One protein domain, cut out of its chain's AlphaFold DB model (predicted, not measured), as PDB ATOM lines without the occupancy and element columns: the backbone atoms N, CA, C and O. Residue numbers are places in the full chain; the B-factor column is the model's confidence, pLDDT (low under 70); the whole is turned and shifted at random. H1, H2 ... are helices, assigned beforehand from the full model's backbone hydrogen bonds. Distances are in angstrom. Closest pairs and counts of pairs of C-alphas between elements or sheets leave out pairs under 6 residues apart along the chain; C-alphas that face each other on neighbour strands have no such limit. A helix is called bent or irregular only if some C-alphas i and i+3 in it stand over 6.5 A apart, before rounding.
ATOM      1  N   GLU A   2     102.492  18.220  78.711       47.16
ATOM      2  CA  GLU A   2     103.577  17.559  79.472       47.16
ATOM      3  C   GLU A   2     103.516  16.021  79.517       47.16
ATOM      4  O   GLU A   2     104.540  15.355  79.655       47.16
ATOM      5  N   LYS A   3     102.333  15.418  79.348       50.00
ATOM      6  CA  LYS A   3     102.159  13.959  79.499       50.00
ATOM      7  C   LYS A   3     102.716  13.119  78.341       50.00
ATOM      8  O   LYS A   3     102.882  11.913  78.511       50.00
ATOM      9  N   LEU A   4     103.021  13.725  77.192       55.94
ATOM     10  CA  LEU A   4     103.633  13.028  76.051       55.94
ATOM     11  C   LEU A   4     105.145  12.859  76.245       55.94
ATOM     12  O   LEU A   4     105.655  11.756  76.061       55.94
ATOM     13  N   GLY A   5     105.840  13.901  76.717       56.44
ATOM     14  CA  GLY A   5     107.284  13.854  76.977       56.44
ATOM     15  C   GLY A   5     107.666  12.813  78.034       56.44
ATOM     16  O   GLY A   5     108.587  12.025  77.828       56.44
ATOM     17  N   ALA A   6     106.883  12.718  79.113       50.56
ATOM     18  CA  ALA A   6     107.113  11.740  80.180       50.56
ATOM     19  C   ALA A   6     106.829  10.282  79.757       50.56
ATOM     20  O   ALA A   6     107.449   9.353  80.273       50.56
ATOM     21  N   ARG A   7     105.909  10.056  78.804       50.69
ATOM     22  CA  ARG A   7     105.601   8.709  78.283       50.69
ATOM     23  C   ARG A   7     106.513   8.260  77.148       50.69
ATOM     24  O   ARG A   7     106.624   7.060  76.916       50.69
ATOM     25  N   LEU A   8     107.199   9.190  76.487       51.22
ATOM     26  CA  LEU A   8     108.319   8.846  75.616       51.22
ATOM     27  C   LEU A   8     109.465   8.250  76.440       51.22
ATOM     28  O   LEU A   8     110.001   7.230  76.039       51.22
ATOM     29  N   GLN A   9     109.795   8.790  77.618       51.97
ATOM     30  CA  GLN A   9     110.933   8.306  78.417       51.97
ATOM     31  C   GLN A   9     110.720   6.939  79.103       51.97
ATOM     32  O   GLN A   9     111.700   6.261  79.393       51.97
ATOM     33  N   SER A  10     109.474   6.500  79.326       53.03
ATOM     34  CA  SER A  10     109.149   5.222  79.995       53.03
ATOM     35  C   SER A  10     108.635   4.112  79.064       53.03
ATOM     36  O   SER A  10     108.317   3.012  79.519       53.03
ATOM     37  N   GLY A  11     108.534   4.377  77.759       47.41
ATOM     38  CA  GLY A  11     108.001   3.443  76.771       47.41
ATOM     39  C   GLY A  11     109.087   2.635  76.063       47.41
ATOM     40  O   GLY A  11     110.066   3.197  75.584       47.41
ATOM     41  N   ASN A  12     108.855   1.323  75.947       57.56
ATOM     42  CA  ASN A  12     109.549   0.361  75.078       57.56
ATOM     43  C   ASN A  12     110.141   1.048  73.823       57.56
ATOM     44  O   ASN A  12     109.405   1.760  73.144       57.56
ATOM     45  N   ALA A  13     111.432   0.861  73.508       57.62
ATOM     46  CA  ALA A  13     112.165   1.610  72.465       57.62
ATOM     47  C   ALA A  13     111.436   1.675  71.103       57.62
ATOM     48  O   ALA A  13     111.568   2.633  70.341       57.62
ATOM     49  N   LEU A  14     110.599   0.676  70.816       57.81
ATOM     50  CA  LEU A  14     109.711   0.636  69.657       57.81
ATOM     51  C   LEU A  14     108.641   1.749  69.652       57.81
ATOM     52  O   LEU A  14     108.339   2.310  68.601       57.81
ATOM     53  N   ASN A  15     108.068   2.090  70.806       60.09
ATOM     54  CA  ASN A  15     107.066   3.148  70.950       60.09
ATOM     55  C   ASN A  15     107.688   4.541  70.817       60.09
ATOM     56  O   ASN A  15     107.069   5.407  70.204       60.09
ATOM     57  N   GLN A  16     108.922   4.739  71.302       58.25
ATOM     58  CA  GLN A  16     109.678   5.961  71.013       58.25
ATOM     59  C   GLN A  16     109.915   6.101  69.506       58.25
ATOM     60  O   GLN A  16     109.547   7.116  68.926       58.25
ATOM     61  N   LYS A  17     110.428   5.053  68.843       61.19
ATOM     62  CA  LYS A  17     110.640   5.043  67.383       61.19
ATOM     63  C   LYS A  17     109.366   5.373  66.597       61.19
ATOM     64  O   LYS A  17     109.403   6.181  65.668       61.19
ATOM     65  N   LYS A  18     108.227   4.791  66.986       59.19
ATOM     66  CA  LYS A  18     106.920   5.060  66.362       59.19
ATOM     67  C   LYS A  18     106.449   6.496  66.597       59.19
ATOM     68  O   LYS A  18     106.013   7.135  65.646       59.19
ATOM     69  N   ALA A  19     106.582   7.020  67.817       66.00
ATOM     70  CA  ALA A  19     106.241   8.408  68.126       66.00
ATOM     71  C   ALA A  19     107.111   9.398  67.333       66.00
ATOM     72  O   ALA A  19     106.592  10.364  66.788       66.00
ATOM     73  N   ILE A  20     108.408   9.115  67.188       59.53
ATOM     74  CA  ILE A  20     109.348   9.941  66.417       59.53
ATOM     75  C   ILE A  20     109.004   9.925  64.927       59.53
ATOM     76  O   ILE A  20     108.963  10.979  64.298       59.53
ATOM     77  N   THR A  21     108.676   8.753  64.375       61.47
ATOM     78  CA  THR A  21     108.214   8.634  62.981       61.47
ATOM     79  C   THR A  21     106.923   9.420  62.761       61.47
ATOM     80  O   THR A  21     106.769  10.087  61.745       61.47
ATOM     81  N   PHE A  22     105.998   9.376  63.720       63.06
ATOM     82  CA  PHE A  22     104.734  10.104  63.639       63.06
ATOM     83  C   PHE A  22     104.942  11.623  63.703       63.06
ATOM     84  O   PHE A  22     104.354  12.358  62.916       63.06
ATOM     85  N   ILE A  23     105.838  12.092  64.576       65.44
ATOM     86  CA  ILE A  23     106.211  13.509  64.652       65.44
ATOM     87  C   ILE A  23     106.906  13.963  63.361       65.44
ATOM     88  O   ILE A  23     106.607  15.047  62.880       65.44
ATOM     89  N   ALA A  24     107.768  13.133  62.765       57.84
ATOM     90  CA  ALA A  24     108.409  13.414  61.479       57.84
ATOM     91  C   ALA A  24     107.408  13.516  60.312       57.84
ATOM     92  O   ALA A  24     107.562  14.364  59.439       57.84
ATOM     93  N   VAL A  25     106.361  12.686  60.307       61.81
ATOM     94  CA  VAL A  25     105.281  12.780  59.310       61.81
ATOM     95  C   VAL A  25     104.479  14.066  59.498       61.81
ATOM     96  O   VAL A  25     104.204  14.750  58.519       61.81
ATOM     97  N   ILE A  26     104.145  14.428  60.743       62.00
ATOM     98  CA  ILE A  26     103.450  15.690  61.032       62.00
ATOM     99  C   ILE A  26     104.333  16.880  60.641       62.00
ATOM    100  O   ILE A  26     103.834  17.796  60.002       62.00
ATOM    101  N   ALA A  27     105.636  16.835  60.935       60.31
ATOM    102  CA  ALA A  27     106.614  17.858  60.559       60.31
ATOM    103  C   ALA A  27     106.575  18.207  59.073       60.31
ATOM    104  O   ALA A  27     106.550  19.380  58.708       60.31
ATOM    105  N   GLY A  28     106.513  17.183  58.219       57.53
ATOM    106  CA  GLY A  28     106.432  17.351  56.771       57.53
ATOM    107  C   GLY A  28     105.120  17.929  56.255       57.53
ATOM    108  O   GLY A  28     104.994  18.095  55.050       57.53
ATOM    109  N   GLN A  29     104.141  18.215  57.118       60.38
ATOM    110  CA  GLN A  29     102.859  18.818  56.742       60.38
ATOM    111  C   GLN A  29     102.684  20.255  57.266       60.38
ATOM    112  O   GLN A  29     101.678  20.878  56.943       60.38
ATOM    113  N   VAL A  30     103.617  20.783  58.075       58.62
ATOM    114  CA  VAL A  30     103.466  22.099  58.745       58.62
ATOM    115  C   VAL A  30     104.440  23.188  58.262       58.62
ATOM    116  O   VAL A  30     104.418  24.291  58.811       58.62
ATOM    117  N   ASP A  31     105.258  22.903  57.240       67.06
ATOM    118  CA  ASP A  31     106.210  23.827  56.589       67.06
ATOM    119  C   ASP A  31     106.916  24.795  57.573       67.06
ATOM    120  O   ASP A  31     107.605  24.354  58.497       67.06
ATOM    121  N   ASP A  32     106.764  26.110  57.395       64.38
ATOM    122  CA  ASP A  32     107.525  27.147  58.109       64.38
ATOM    123  C   ASP A  32     107.126  27.297  59.587       64.38
ATOM    124  O   ASP A  32     107.878  27.842  60.397       64.38
ATOM    125  N   SER A  33     105.972  26.751  59.988       69.31
ATOM    126  CA  SER A  33     105.533  26.757  61.392       69.31
ATOM    127  C   SER A  33     106.279  25.734  62.257       69.31
ATOM    128  O   SER A  33     105.997  25.602  63.450       69.31
ATOM    129  N   PHE A  34     107.233  24.997  61.677       72.94
ATOM    130  CA  PHE A  34     107.937  23.917  62.359       72.94
ATOM    131  C   PHE A  34     109.209  24.353  63.112       72.94
ATOM    132  O   PHE A  34     109.740  23.586  63.918       72.94
ATOM    133  N   ALA A  35     109.665  25.599  62.931       79.19
ATOM    134  CA  ALA A  35     110.865  26.136  63.584       79.19
ATOM    135  C   ALA A  35     110.888  25.993  65.129       79.19
ATOM    136  O   ALA A  35     111.927  25.592  65.662       79.19
ATOM    137  N   PRO A  36     109.781  26.210  65.878       83.38
ATOM    138  CA  PRO A  36     109.770  26.038  67.338       83.38
ATOM    139  C   PRO A  36     110.046  24.600  67.805       83.38
ATOM    140  O   PRO A  36     110.446  24.383  68.947       83.38
ATOM    141  N   TYR A  37     109.841  23.609  66.932       80.38
ATOM    142  CA  TYR A  37     110.034  22.195  67.250       80.38
ATOM    143  C   TYR A  37     111.460  21.708  66.990       80.38
ATOM    144  O   TYR A  37     111.799  20.590  67.368       80.38
ATOM    145  N   TYR A  38     112.327  22.544  66.416       84.94
ATOM    146  CA  TYR A  38     113.713  22.183  66.144       84.94
ATOM    147  C   TYR A  38     114.485  21.772  67.398       84.94
ATOM    148  O   TYR A  38     114.990  20.653  67.478       84.94
ATOM    149  N   ALA A  39     114.528  22.653  68.397       85.25
ATOM    150  CA  ALA A  39     115.288  22.436  69.624       85.25
ATOM    151  C   ALA A  39     114.895  21.144  70.375       85.25
ATOM    152  O   ALA A  39     115.796  20.389  70.745       85.25
ATOM    153  N   PRO A  40     113.598  20.822  70.583       81.06
ATOM    154  CA  PRO A  40     113.224  19.574  71.247       81.06
ATOM    155  C   PRO A  40     113.384  18.323  70.368       81.06
ATOM    156  O   PRO A  40     113.575  17.236  70.912       81.06
ATOM    157  N   LEU A  41     113.299  18.432  69.035       81.38
ATOM    158  CA  LEU A  41     113.338  17.261  68.148       81.38
ATOM    159  C   LEU A  41     114.742  16.871  67.700       81.38
ATOM    160  O   LEU A  41     115.009  15.679  67.551       81.38
ATOM    161  N   MET A  42     115.647  17.830  67.505       87.50
ATOM    162  CA  MET A  42     116.981  17.548  66.974       87.50
ATOM    163  C   MET A  42     117.770  16.513  67.809       87.50
ATOM    164  O   MET A  42     118.294  15.565  67.218       87.50
ATOM    165  N   PRO A  43     117.802  16.573  69.159       86.62
ATOM    166  CA  PRO A  43     118.476  15.553  69.971       86.62
ATOM    167  C   PRO A  43     117.887  14.151  69.772       86.62
ATOM    168  O   PRO A  43     118.612  13.159  69.697       86.62
ATOM    169  N   VAL A  44     116.563  14.076  69.636       81.88
ATOM    170  CA  VAL A  44     115.835  12.820  69.455       81.88
ATOM    171  C   VAL A  44     116.132  12.216  68.081       81.88
ATOM    172  O   VAL A  44     116.416  11.024  67.975       81.88
ATOM    173  N   LEU A  45     116.132  13.032  67.024       84.69
ATOM    174  CA  LEU A  45     116.442  12.592  65.660       84.69
ATOM    175  C   LEU A  45     117.885  12.084  65.542       84.69
ATOM    176  O   LEU A  45     118.120  11.027  64.954       84.69
ATOM    177  N   LYS A  46     118.841  12.762  66.186       87.75
ATOM    178  CA  LYS A  46     120.236  12.298  66.277       87.75
ATOM    179  C   LYS A  46     120.353  10.936  66.961       87.75
ATOM    180  O   LYS A  46     121.071  10.067  66.468       87.75
ATOM    181  N   GLN A  47     119.611  10.713  68.046       84.50
ATOM    182  CA  GLN A  47     119.586   9.416  68.722       84.50
ATOM    183  C   GLN A  47     119.028   8.305  67.814       84.50
ATOM    184  O   GLN A  47     119.558   7.188  67.803       84.50
ATOM    185  N   VAL A  48     117.991   8.595  67.017       83.38
ATOM    186  CA  VAL A  48     117.457   7.639  66.029       83.38
ATOM    187  C   VAL A  48     118.484   7.333  64.950       83.38
ATOM    188  O   VAL A  48     118.679   6.158  64.639       83.38
ATOM    189  N   ILE A  49     119.178   8.344  64.421       87.81
ATOM    190  CA  ILE A  49     120.256   8.142  63.444       87.81
ATOM    191  C   ILE A  49     121.294   7.184  64.018       87.81
ATOM    192  O   ILE A  49     121.522   6.129  63.439       87.81
ATOM    193  N   GLN A  50     121.850   7.481  65.195       86.62
ATOM    194  CA  GLN A  50     122.863   6.631  65.831       86.62
ATOM    195  C   GLN A  50     122.371   5.193  66.051       86.62
ATOM    196  O   GLN A  50     123.114   4.237  65.851       86.62
ATOM    197  N   SER A  51     121.097   5.026  66.409       83.56
ATOM    198  CA  SER A  51     120.504   3.715  66.694       83.56
ATOM    199  C   SER A  51     120.164   2.888  65.450       83.56
ATOM    200  O   SER A  51     119.942   1.678  65.581       83.56
ATOM    201  N   THR A  52     120.058   3.527  64.281       85.12
ATOM    202  CA  THR A  52     119.620   2.910  63.015       85.12
ATOM    203  C   THR A  52     120.707   2.889  61.940       85.12
ATOM    204  O   THR A  52     120.588   2.124  60.987       85.12
ATOM    205  N   LEU A  53     121.794   3.654  62.106       86.00
ATOM    206  CA  LEU A  53     122.856   3.835  61.110       86.00
ATOM    207  C   LEU A  53     123.403   2.508  60.570       86.00
ATOM    208  O   LEU A  53     123.608   2.374  59.369       86.00
ATOM    209  N   HIS A  54     123.593   1.523  61.449       85.44
ATOM    210  CA  HIS A  54     124.191   0.224  61.123       85.44
ATOM    211  C   HIS A  54     123.171  -0.906  60.905       85.44
ATOM    212  O   HIS A  54     123.568  -2.058  60.757       85.44
ATOM    213  N   LYS A  55     121.866  -0.605  60.905       85.06
ATOM    214  CA  LYS A  55     120.793  -1.605  60.810       85.06
ATOM    215  C   LYS A  55     120.183  -1.624  59.419       85.06
ATOM    216  O   LYS A  55     119.498  -0.684  59.013       85.06
ATOM    217  N   VAL A  56     120.422  -2.711  58.694       82.94
ATOM    218  CA  VAL A  56     119.959  -2.886  57.308       82.94
ATOM    219  C   VAL A  56     118.428  -2.980  57.237       82.94
ATOM    220  O   VAL A  56     117.810  -2.535  56.275       82.94
ATOM    221  N   GLU A  57     117.791  -3.478  58.289       83.44
ATOM    222  CA  GLU A  57     116.340  -3.583  58.421       83.44
ATOM    223  C   GLU A  57     115.648  -2.246  58.752       83.44
ATOM    224  O   GLU A  57     114.448  -2.102  58.529       83.44
ATOM    225  N   GLU A  58     116.387  -1.239  59.240       84.25
ATOM    226  CA  GLU A  58     115.834   0.069  59.638       84.25
ATOM    227  C   GLU A  58     116.158   1.195  58.636       84.25
ATOM    228  O   GLU A  58     115.931   2.371  58.929       84.25
ATOM    229  N   ARG A  59     116.629   0.866  57.422       86.94
ATOM    230  CA  ARG A  59     117.014   1.846  56.381       86.94
ATOM    231  C   ARG A  59     115.902   2.837  56.043       86.94
ATOM    232  O   ARG A  59     116.140   4.039  56.011       86.94
ATOM    233  N   THR A  60     114.666   2.375  55.877       84.94
ATOM    234  CA  THR A  60     113.528   3.272  55.603       84.94
ATOM    235  C   THR A  60     113.292   4.272  56.738       84.94
ATOM    236  O   THR A  60     112.959   5.428  56.483       84.94
ATOM    237  N   LEU A  61     113.479   3.856  57.996       83.25
ATOM    238  CA  LEU A  61     113.349   4.746  59.151       83.25
ATOM    239  C   LEU A  61     114.471   5.792  59.168       83.25
ATOM    240  O   LEU A  61     114.201   6.967  59.408       83.25
ATOM    241  N   LEU A  62     115.703   5.381  58.859       87.94
ATOM    242  CA  LEU A  62     116.841   6.290  58.739       87.94
ATOM    243  C   LEU A  62     116.613   7.341  57.638       87.94
ATOM    244  O   LEU A  62     116.808   8.530  57.877       87.94
ATOM    245  N   GLY A  63     116.122   6.922  56.468       87.62
ATOM    246  CA  GLY A  63     115.794   7.825  55.364       87.62
ATOM    247  C   GLY A  63     114.729   8.861  55.741       87.62
ATOM    248  O   GLY A  63     114.941  10.060  55.572       87.62
ATOM    249  N   LYS A  64     113.633   8.424  56.373       83.12
ATOM    250  CA  LYS A  64     112.595   9.332  56.898       83.12
ATOM    251  C   LYS A  64     113.122  10.294  57.966       83.12
ATOM    252  O   LYS A  64     112.646  11.423  58.069       83.12
ATOM    253  N   CYS A  65     114.102   9.865  58.760       86.44
ATOM    254  CA  CYS A  65     114.757  10.726  59.740       86.44
ATOM    255  C   CYS A  65     115.548  11.848  59.048       86.44
ATOM    256  O   CYS A  65     115.393  13.015  59.402       86.44
ATOM    257  N   PHE A  66     116.332  11.516  58.015       89.25
ATOM    258  CA  PHE A  66     117.048  12.508  57.210       89.25
ATOM    259  C   PHE A  66     116.108  13.479  56.496       89.25
ATOM    260  O   PHE A  66     116.365  14.681  56.481       89.25
ATOM    261  N   GLU A  67     114.988  12.984  55.974       85.56
ATOM    262  CA  GLU A  67     113.948  13.835  55.405       85.56
ATOM    263  C   GLU A  67     113.383  14.818  56.444       85.56
ATOM    264  O   GLU A  67     113.350  16.022  56.189       85.56
ATOM    265  N   CYS A  68     113.023  14.347  57.641       84.12
ATOM    266  CA  CYS A  68     112.546  15.208  58.728       84.12
ATOM    267  C   CYS A  68     113.566  16.293  59.101       84.12
ATOM    268  O   CYS A  68     113.217  17.467  59.227       84.12
ATOM    269  N   ILE A  69     114.843  15.919  59.219       88.06
ATOM    270  CA  ILE A  69     115.920  16.869  59.511       88.06
ATOM    271  C   ILE A  69     116.057  17.906  58.395       88.06
ATOM    272  O   ILE A  69     116.240  19.081  58.690       88.06
ATOM    273  N   SER A  70     115.922  17.506  57.129       87.38
ATOM    274  CA  SER A  70     115.990  18.440  56.000       87.38
ATOM    275  C   SER A  70     114.871  19.488  56.035       87.38
ATOM    276  O   SER A  70     115.101  20.659  55.737       87.38
ATOM    277  N   LEU A  71     113.671  19.092  56.469       83.94
ATOM    278  CA  LEU A  71     112.522  19.983  56.627       83.94
ATOM    279  C   LEU A  71     112.710  20.931  57.815       83.94
ATOM    280  O   LEU A  71     112.448  22.127  57.704       83.94
ATOM    281  N   LEU A  72     113.232  20.409  58.926       85.62
ATOM    282  CA  LEU A  72     113.617  21.199  60.091       85.62
ATOM    283  C   LEU A  72     114.691  22.234  59.749       85.62
ATOM    284  O   LEU A  72     114.542  23.399  60.106       85.62
ATOM    285  N   ALA A  73     115.733  21.825  59.021       88.19
ATOM    286  CA  ALA A  73     116.811  22.696  58.560       88.19
ATOM    287  C   ALA A  73     116.288  23.826  57.664       88.19
ATOM    288  O   ALA A  73     116.726  24.968  57.792       88.19
ATOM    289  N   ARG A  74     115.317  23.526  56.791       85.69
ATOM    290  CA  ARG A  74     114.630  24.535  55.980       85.69
ATOM    291  C   ARG A  74     113.859  25.528  56.855       85.69
ATOM    292  O   ARG A  74     114.019  26.727  56.664       85.69
ATOM    293  N   ALA A  75     113.091  25.042  57.833       85.19
ATOM    294  CA  ALA A  75     112.263  25.884  58.701       85.19
ATOM    295  C   ALA A  75     113.080  26.835  59.600       85.19
ATOM    296  O   ALA A  75     112.669  27.968  59.824       85.19
ATOM    297  N   VAL A  76     114.240  26.403  60.116       87.62
ATOM    298  CA  VAL A  76     115.110  27.260  60.956       87.62
ATOM    299  C   VAL A  76     116.141  28.067  60.162       87.62
ATOM    300  O   VAL A  76     116.816  28.937  60.718       87.62
ATOM    301  N   GLY A  77     116.284  27.774  58.869       87.56
ATOM    302  CA  GLY A  77     117.277  28.381  57.997       87.56
ATOM    303  C   GLY A  77     118.723  28.012  58.346       87.56
ATOM    304  O   GLY A  77     119.028  27.255  59.271       87.56
ATOM    305  N   LYS A  78     119.653  28.582  57.575       86.88
ATOM    306  CA  LYS A  78     121.086  28.261  57.645       86.88
ATOM    307  C   LYS A  78     121.690  28.487  59.035       86.88
ATOM    308  O   LYS A  78     122.402  27.619  59.530       86.88
ATOM    309  N   GLU A  79     121.404  29.629  59.661       87.31
ATOM    310  CA  GLU A  79     121.996  29.982  60.958       87.31
ATOM    311  C   GLU A  79     121.482  29.084  62.089       87.31
ATOM    312  O   GLU A  79     122.271  28.654  62.928       87.31
ATOM    313  N   GLY A  80     120.191  28.730  62.073       87.00
ATOM    314  CA  GLY A  80     119.604  27.825  63.063       87.00
ATOM    315  C   GLY A  80     120.114  26.388  62.938       87.00
ATOM    316  O   GLY A  80     120.319  25.722  63.948       87.00
ATOM    317  N   PHE A  81     120.375  25.925  61.711       91.06
ATOM    318  CA  PHE A  81     120.861  24.565  61.454       91.06
ATOM    319  C   PHE A  81     122.387  24.412  61.595       91.06
ATOM    320  O   PHE A  81     122.898  23.298  61.709       91.06
ATOM    321  N   ARG A  82     123.142  25.517  61.595       89.94
ATOM    322  CA  ARG A  82     124.613  25.518  61.503       89.94
ATOM    323  C   ARG A  82     125.306  24.634  62.543       89.94
ATOM    324  O   ARG A  82     126.290  23.982  62.206       89.94
ATOM    325  N   ALA A  83     124.808  24.617  63.778       90.56
ATOM    326  CA  ALA A  83     125.395  23.839  64.871       90.56
ATOM    327  C   ALA A  83     125.295  22.318  64.658       90.56
ATOM    328  O   ALA A  83     126.102  21.563  65.192       90.56
ATOM    329  N   ASP A  84     124.314  21.872  63.873       92.00
ATOM    330  CA  ASP A  84     124.016  20.458  63.656       92.00
ATOM    331  C   ASP A  84     124.429  19.979  62.258       92.00
ATOM    332  O   ASP A  84     124.595  18.779  62.042       92.00
ATOM    333  N   ALA A  85     124.644  20.912  61.326       89.00
ATOM    334  CA  ALA A  85     124.912  20.633  59.923       89.00
ATOM    335  C   ALA A  85     126.057  19.635  59.712       89.00
ATOM    336  O   ALA A  85     125.884  18.656  58.989       89.00
ATOM    337  N   GLU A  86     127.207  19.847  60.354       89.88
ATOM    338  CA  GLU A  86     128.380  18.979  60.192       89.88
ATOM    339  C   GLU A  86     128.091  17.537  60.620       89.88
ATOM    340  O   GLU A  86     128.288  16.605  59.838       89.88
ATOM    341  N   GLN A  87     127.525  17.358  61.815       91.62
ATOM    342  CA  GLN A  87     127.207  16.036  62.349       91.62
ATOM    343  C   GLN A  87     126.164  15.301  61.495       91.62
ATOM    344  O   GLN A  87     126.269  14.091  61.289       91.62
ATOM    345  N   ILE A  88     125.148  16.009  60.994       91.62
ATOM    346  CA  ILE A  88     124.123  15.401  60.140       91.62
ATOM    347  C   ILE A  88     124.701  15.013  58.775       91.62
ATOM    348  O   ILE A  88     124.418  13.916  58.292       91.62
ATOM    349  N   MET A  89     125.539  15.860  58.170       89.31
ATOM    350  CA  MET A  89     126.203  15.542  56.903       89.31
ATOM    351  C   MET A  89     127.137  14.333  57.043       89.31
ATOM    352  O   MET A  89     127.129  13.441  56.195       89.31
ATOM    353  N   GLU A  90     127.896  14.249  58.134       90.75
ATOM    354  CA  GLU A  90     128.748  13.091  58.408       90.75
ATOM    355  C   GLU A  90     127.929  11.809  58.605       90.75
ATOM    356  O   GLU A  90     128.293  10.746  58.088       90.75
ATOM    357  N   ALA A  91     126.785  11.894  59.289       90.50
ATOM    358  CA  ALA A  91     125.877  10.765  59.441       90.50
ATOM    359  C   ALA A  91     125.293  10.302  58.098       90.50
ATOM    360  O   ALA A  91     125.210   9.099  57.854       90.50
ATOM    361  N   MET A  92     124.934  11.235  57.212       89.12
ATOM    362  CA  MET A  92     124.488  10.929  55.850       89.12
ATOM    363  C   MET A  92     125.574  10.182  55.065       89.12
ATOM    364  O   MET A  92     125.310   9.118  54.511       89.12
ATOM    365  N   ILE A  93     126.818  10.669  55.083       88.56
ATOM    366  CA  ILE A  93     127.953   9.995  54.427       88.56
ATOM    367  C   ILE A  93     128.205   8.611  55.039       88.56
ATOM    368  O   ILE A  93     128.468   7.639  54.334       88.56
ATOM    369  N   SER A  94     128.124   8.493  56.362       89.38
ATOM    370  CA  SER A  94     128.316   7.216  57.053       89.38
ATOM    371  C   SER A  94     127.222   6.212  56.693       89.38
ATOM    372  O   SER A  94     127.506   5.029  56.506       89.38
ATOM    373  N   ALA A  95     125.988   6.685  56.499       87.44
ATOM    374  CA  ALA A  95     124.862   5.857  56.096       87.44
ATOM    375  C   ALA A  95     125.062   5.205  54.720       87.44
ATOM    376  O   ALA A  95     124.468   4.153  54.488       87.44
ATOM    377  N   THR A  96     125.883   5.770  53.827       84.38
ATOM    378  CA  THR A  96     126.178   5.179  52.507       84.38
ATOM    379  C   THR A  96     127.350   4.197  52.524       84.38
ATOM    380  O   THR A  96     127.560   3.494  51.539       84.38
ATOM    381  N   LYS A  97     128.132   4.148  53.609       84.56
ATOM    382  CA  LYS A  97     129.340   3.308  53.740       84.56
ATOM    383  C   LYS A  97     129.095   1.980  54.463       84.56
ATOM    384  O   LYS A  97     130.030   1.214  54.676       84.56
ATOM    385  N   VAL A  98     127.859   1.718  54.878       83.12
ATOM    386  CA  VAL A  98     127.491   0.494  55.599       83.12
ATOM    387  C   VAL A  98     127.660  -0.717  54.673       83.12
ATOM    388  O   VAL A  98     127.318  -0.662  53.493       83.12
ATOM    389  N   ALA A  99     128.210  -1.815  55.192       77.06
ATOM    390  CA  ALA A  99     128.335  -3.062  54.441       77.06
ATOM    391  C   ALA A  99     126.968  -3.756  54.285       77.06
ATOM    392  O   ALA A  99     126.084  -3.584  55.121       77.06
ATOM    393  N   ASN A 100     126.807  -4.582  53.247       80.50
ATOM    394  CA  ASN A 100     125.579  -5.352  52.980       80.50
ATOM    395  C   ASN A 100     124.317  -4.496  52.758       80.50
ATOM    396  O   ASN A 100     123.208  -4.919  53.086       80.50
ATOM    397  N   LEU A 101     124.473  -3.291  52.201       80.00
ATOM    398  CA  LEU A 101     123.325  -2.482  51.800       80.00
ATOM    399  C   LEU A 101     122.567  -3.150  50.640       80.00
ATOM    400  O   LEU A 101     123.196  -3.689  49.726       80.00
ATOM    401  N   PRO A 102     121.225  -3.103  50.642       76.19
ATOM    402  CA  PRO A 102     120.431  -3.588  49.523       76.19
ATOM    403  C   PRO A 102     120.705  -2.755  48.262       76.19
ATOM    404  O   PRO A 102     120.982  -1.558  48.340       76.19
ATOM    405  N   ASN A 103     120.580  -3.372  47.083       75.06
ATOM    406  CA  ASN A 103     120.799  -2.679  45.805       75.06
ATOM    407  C   ASN A 103     119.876  -1.452  45.644       75.06
ATOM    408  O   ASN A 103     120.340  -0.392  45.222       75.06
ATOM    409  N   ASN A 104     118.614  -1.573  46.079       80.00
ATOM    410  CA  ASN A 104     117.631  -0.484  46.155       80.00
ATOM    411  C   ASN A 104     117.518   0.048  47.585       80.00
ATOM    412  O   ASN A 104     116.488  -0.087  48.245       80.00
ATOM    413  N   ASP A 105     118.610   0.595  48.099       81.81
ATOM    414  CA  ASP A 105     118.620   1.199  49.423       81.81
ATOM    415  C   ASP A 105     117.791   2.497  49.459       81.81
ATOM    416  O   ASP A 105     118.207   3.494  48.859       81.81
ATOM    417  N   PRO A 106     116.658   2.524  50.191       82.56
ATOM    418  CA  PRO A 106     115.743   3.665  50.194       82.56
ATOM    419  C   PRO A 106     116.396   4.936  50.742       82.56
ATOM    420  O   PRO A 106     115.992   6.043  50.396       82.56
ATOM    421  N   VAL A 107     117.432   4.810  51.578       84.56
ATOM    422  CA  VAL A 107     118.135   5.968  52.146       84.56
ATOM    423  C   VAL A 107     118.764   6.836  51.063       84.56
ATOM    424  O   VAL A 107     118.832   8.044  51.255       84.56
ATOM    425  N   LYS A 108     119.170   6.267  49.918       83.19
ATOM    426  CA  LYS A 108     119.739   7.048  48.810       83.19
ATOM    427  C   LYS A 108     118.740   8.073  48.273       83.19
ATOM    428  O   LYS A 108     119.096   9.239  48.132       83.19
ATOM    429  N   GLU A 109     117.495   7.660  48.043       83.69
ATOM    430  CA  GLU A 109     116.428   8.540  47.546       83.69
ATOM    431  C   GLU A 109     116.100   9.640  48.561       83.69
ATOM    432  O   GLU A 109     116.063  10.822  48.219       83.69
ATOM    433  N   TYR A 110     115.958   9.269  49.838       84.12
ATOM    434  CA  TYR A 110     115.719  10.236  50.910       84.12
ATOM    435  C   TYR A 110     116.878  11.219  51.086       84.12
ATOM    436  O   TYR A 110     116.644  12.401  51.324       84.12
ATOM    437  N   MET A 111     118.124  10.757  50.968       84.06
ATOM    438  CA  MET A 111     119.306  11.613  51.058       84.06
ATOM    439  C   MET A 111     119.389  12.594  49.894       84.06
ATOM    440  O   MET A 111     119.703  13.758  50.129       84.06
ATOM    441  N   MET A 112     119.077  12.162  48.670       82.81
ATOM    442  CA  MET A 112     119.007  13.063  47.518       82.81
ATOM    443  C   MET A 112     117.966  14.159  47.757       82.81
ATOM    444  O   MET A 112     118.309  15.338  47.738       82.81
ATOM    445  N   ALA A 113     116.735  13.787  48.117       82.50
ATOM    446  CA  ALA A 113     115.684  14.759  48.411       82.50
ATOM    447  C   ALA A 113     116.032  15.683  49.598       82.50
ATOM    448  O   ALA A 113     115.718  16.873  49.587       82.50
ATOM    449  N   ALA A 114     116.697  15.158  50.631       82.75
ATOM    450  CA  ALA A 114     117.142  15.938  51.783       82.75
ATOM    451  C   ALA A 114     118.255  16.933  51.419       82.75
ATOM    452  O   ALA A 114     118.244  18.066  51.902       82.75
ATOM    453  N   SER A 115     119.195  16.528  50.561       79.81
ATOM    454  CA  SER A 115     120.332  17.355  50.145       79.81
ATOM    455  C   SER A 115     119.913  18.630  49.412       79.81
ATOM    456  O   SER A 115     120.525  19.675  49.612       79.81
ATOM    457  N   GLU A 116     118.819  18.579  48.648       81.69
ATOM    458  CA  GLU A 116     118.251  19.742  47.954       81.69
ATOM    459  C   GLU A 116     117.649  20.777  48.917       81.69
ATOM    460  O   GLU A 116     117.570  21.961  48.594       81.69
ATOM    461  N   ARG A 117     117.223  20.345  50.112       81.25
ATOM    462  CA  ARG A 117     116.557  21.206  51.105       81.25
ATOM    463  C   ARG A 117     117.515  21.764  52.149       81.25
ATOM    464  O   ARG A 117     117.220  22.805  52.733       81.25
ATOM    465  N   ILE A 118     118.632  21.084  52.415       76.69
ATOM    466  CA  ILE A 118     119.604  21.512  53.425       76.69
ATOM    467  C   ILE A 118     120.424  22.699  52.884       76.69
ATOM    468  O   ILE A 118     121.185  22.539  51.924       76.69
TER     469      ILE A 118
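Overview. This is residues 2 to 118 of the 124 residues of the protein "Hypothetical protein" of Polarella glacialis (UniProt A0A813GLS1). An up-and-down bundle of five helices or arms is built round H4a, the first arm of the bent helix H4. H2, H3 and H5 pack on H4a, and H4b folds back loosely beside it; H1 sits at the start of H2, and residues 9 to 14, which run from the last residue of H1 through the tight link into the first two residues of H2, stick out. The printed part has 117 residues with five named helices, H1 to H5 in chain order, and no named strand: all helix. It is compact, with a radius of gyration of the C-alphas of 13.9 A and spans of 42 by 35 by 24 A.

Arrangement. H1, residues 2 to 9, touches residues 15 to 19 alone of H2, residues 13 to 27, at a steep tilt of 49 degrees; the closest C-alphas, of Leu 8 and Gln 16, are 5.6 A apart. H4, residues 56 to 96, was assigned as one helix by its hydrogen bonds but is bent, with C-alphas 75 and 78 9.2 A apart; its arms are H4a, residues 56 to 75, and H4b, residues 78 to 96. H3, residues 31 to 52, and H4a form a hairpin at a shallow tilt of 28 degrees, closest at the C-alphas of Asp 32 and Ala 75, 4.9 A. H5, residues 106 to 117, touches H4a the same way at 8 degrees, closest at the C-alphas of Gly 63 and Val 107, 4.4 A. Every O i to N i+4 pair is within hydrogen-bond range in H2, against 2 of 4 in H1, 10 of 18 in H3, 14 of 16 in H4a, 11 of 15 in H4b and 7 of 8 in H5.

Along the chain. H1 begins at C-alpha 2 (103.577, 17.559, 79.472), and H5 ends at C-alpha 117 (116.557, 21.206, 51.105). From first to last C-alpha H2 measures 20.9 A, H3 25.7 A, H4a 29.8 A and H4b 24.2 A.

Size, cuts and confidence. The farthest C-alphas, of Glu 2 and Asn 103, are 42.9 A apart. The printed part has no cut and no long link. Residues 2 to 33 have pLDDT under 70.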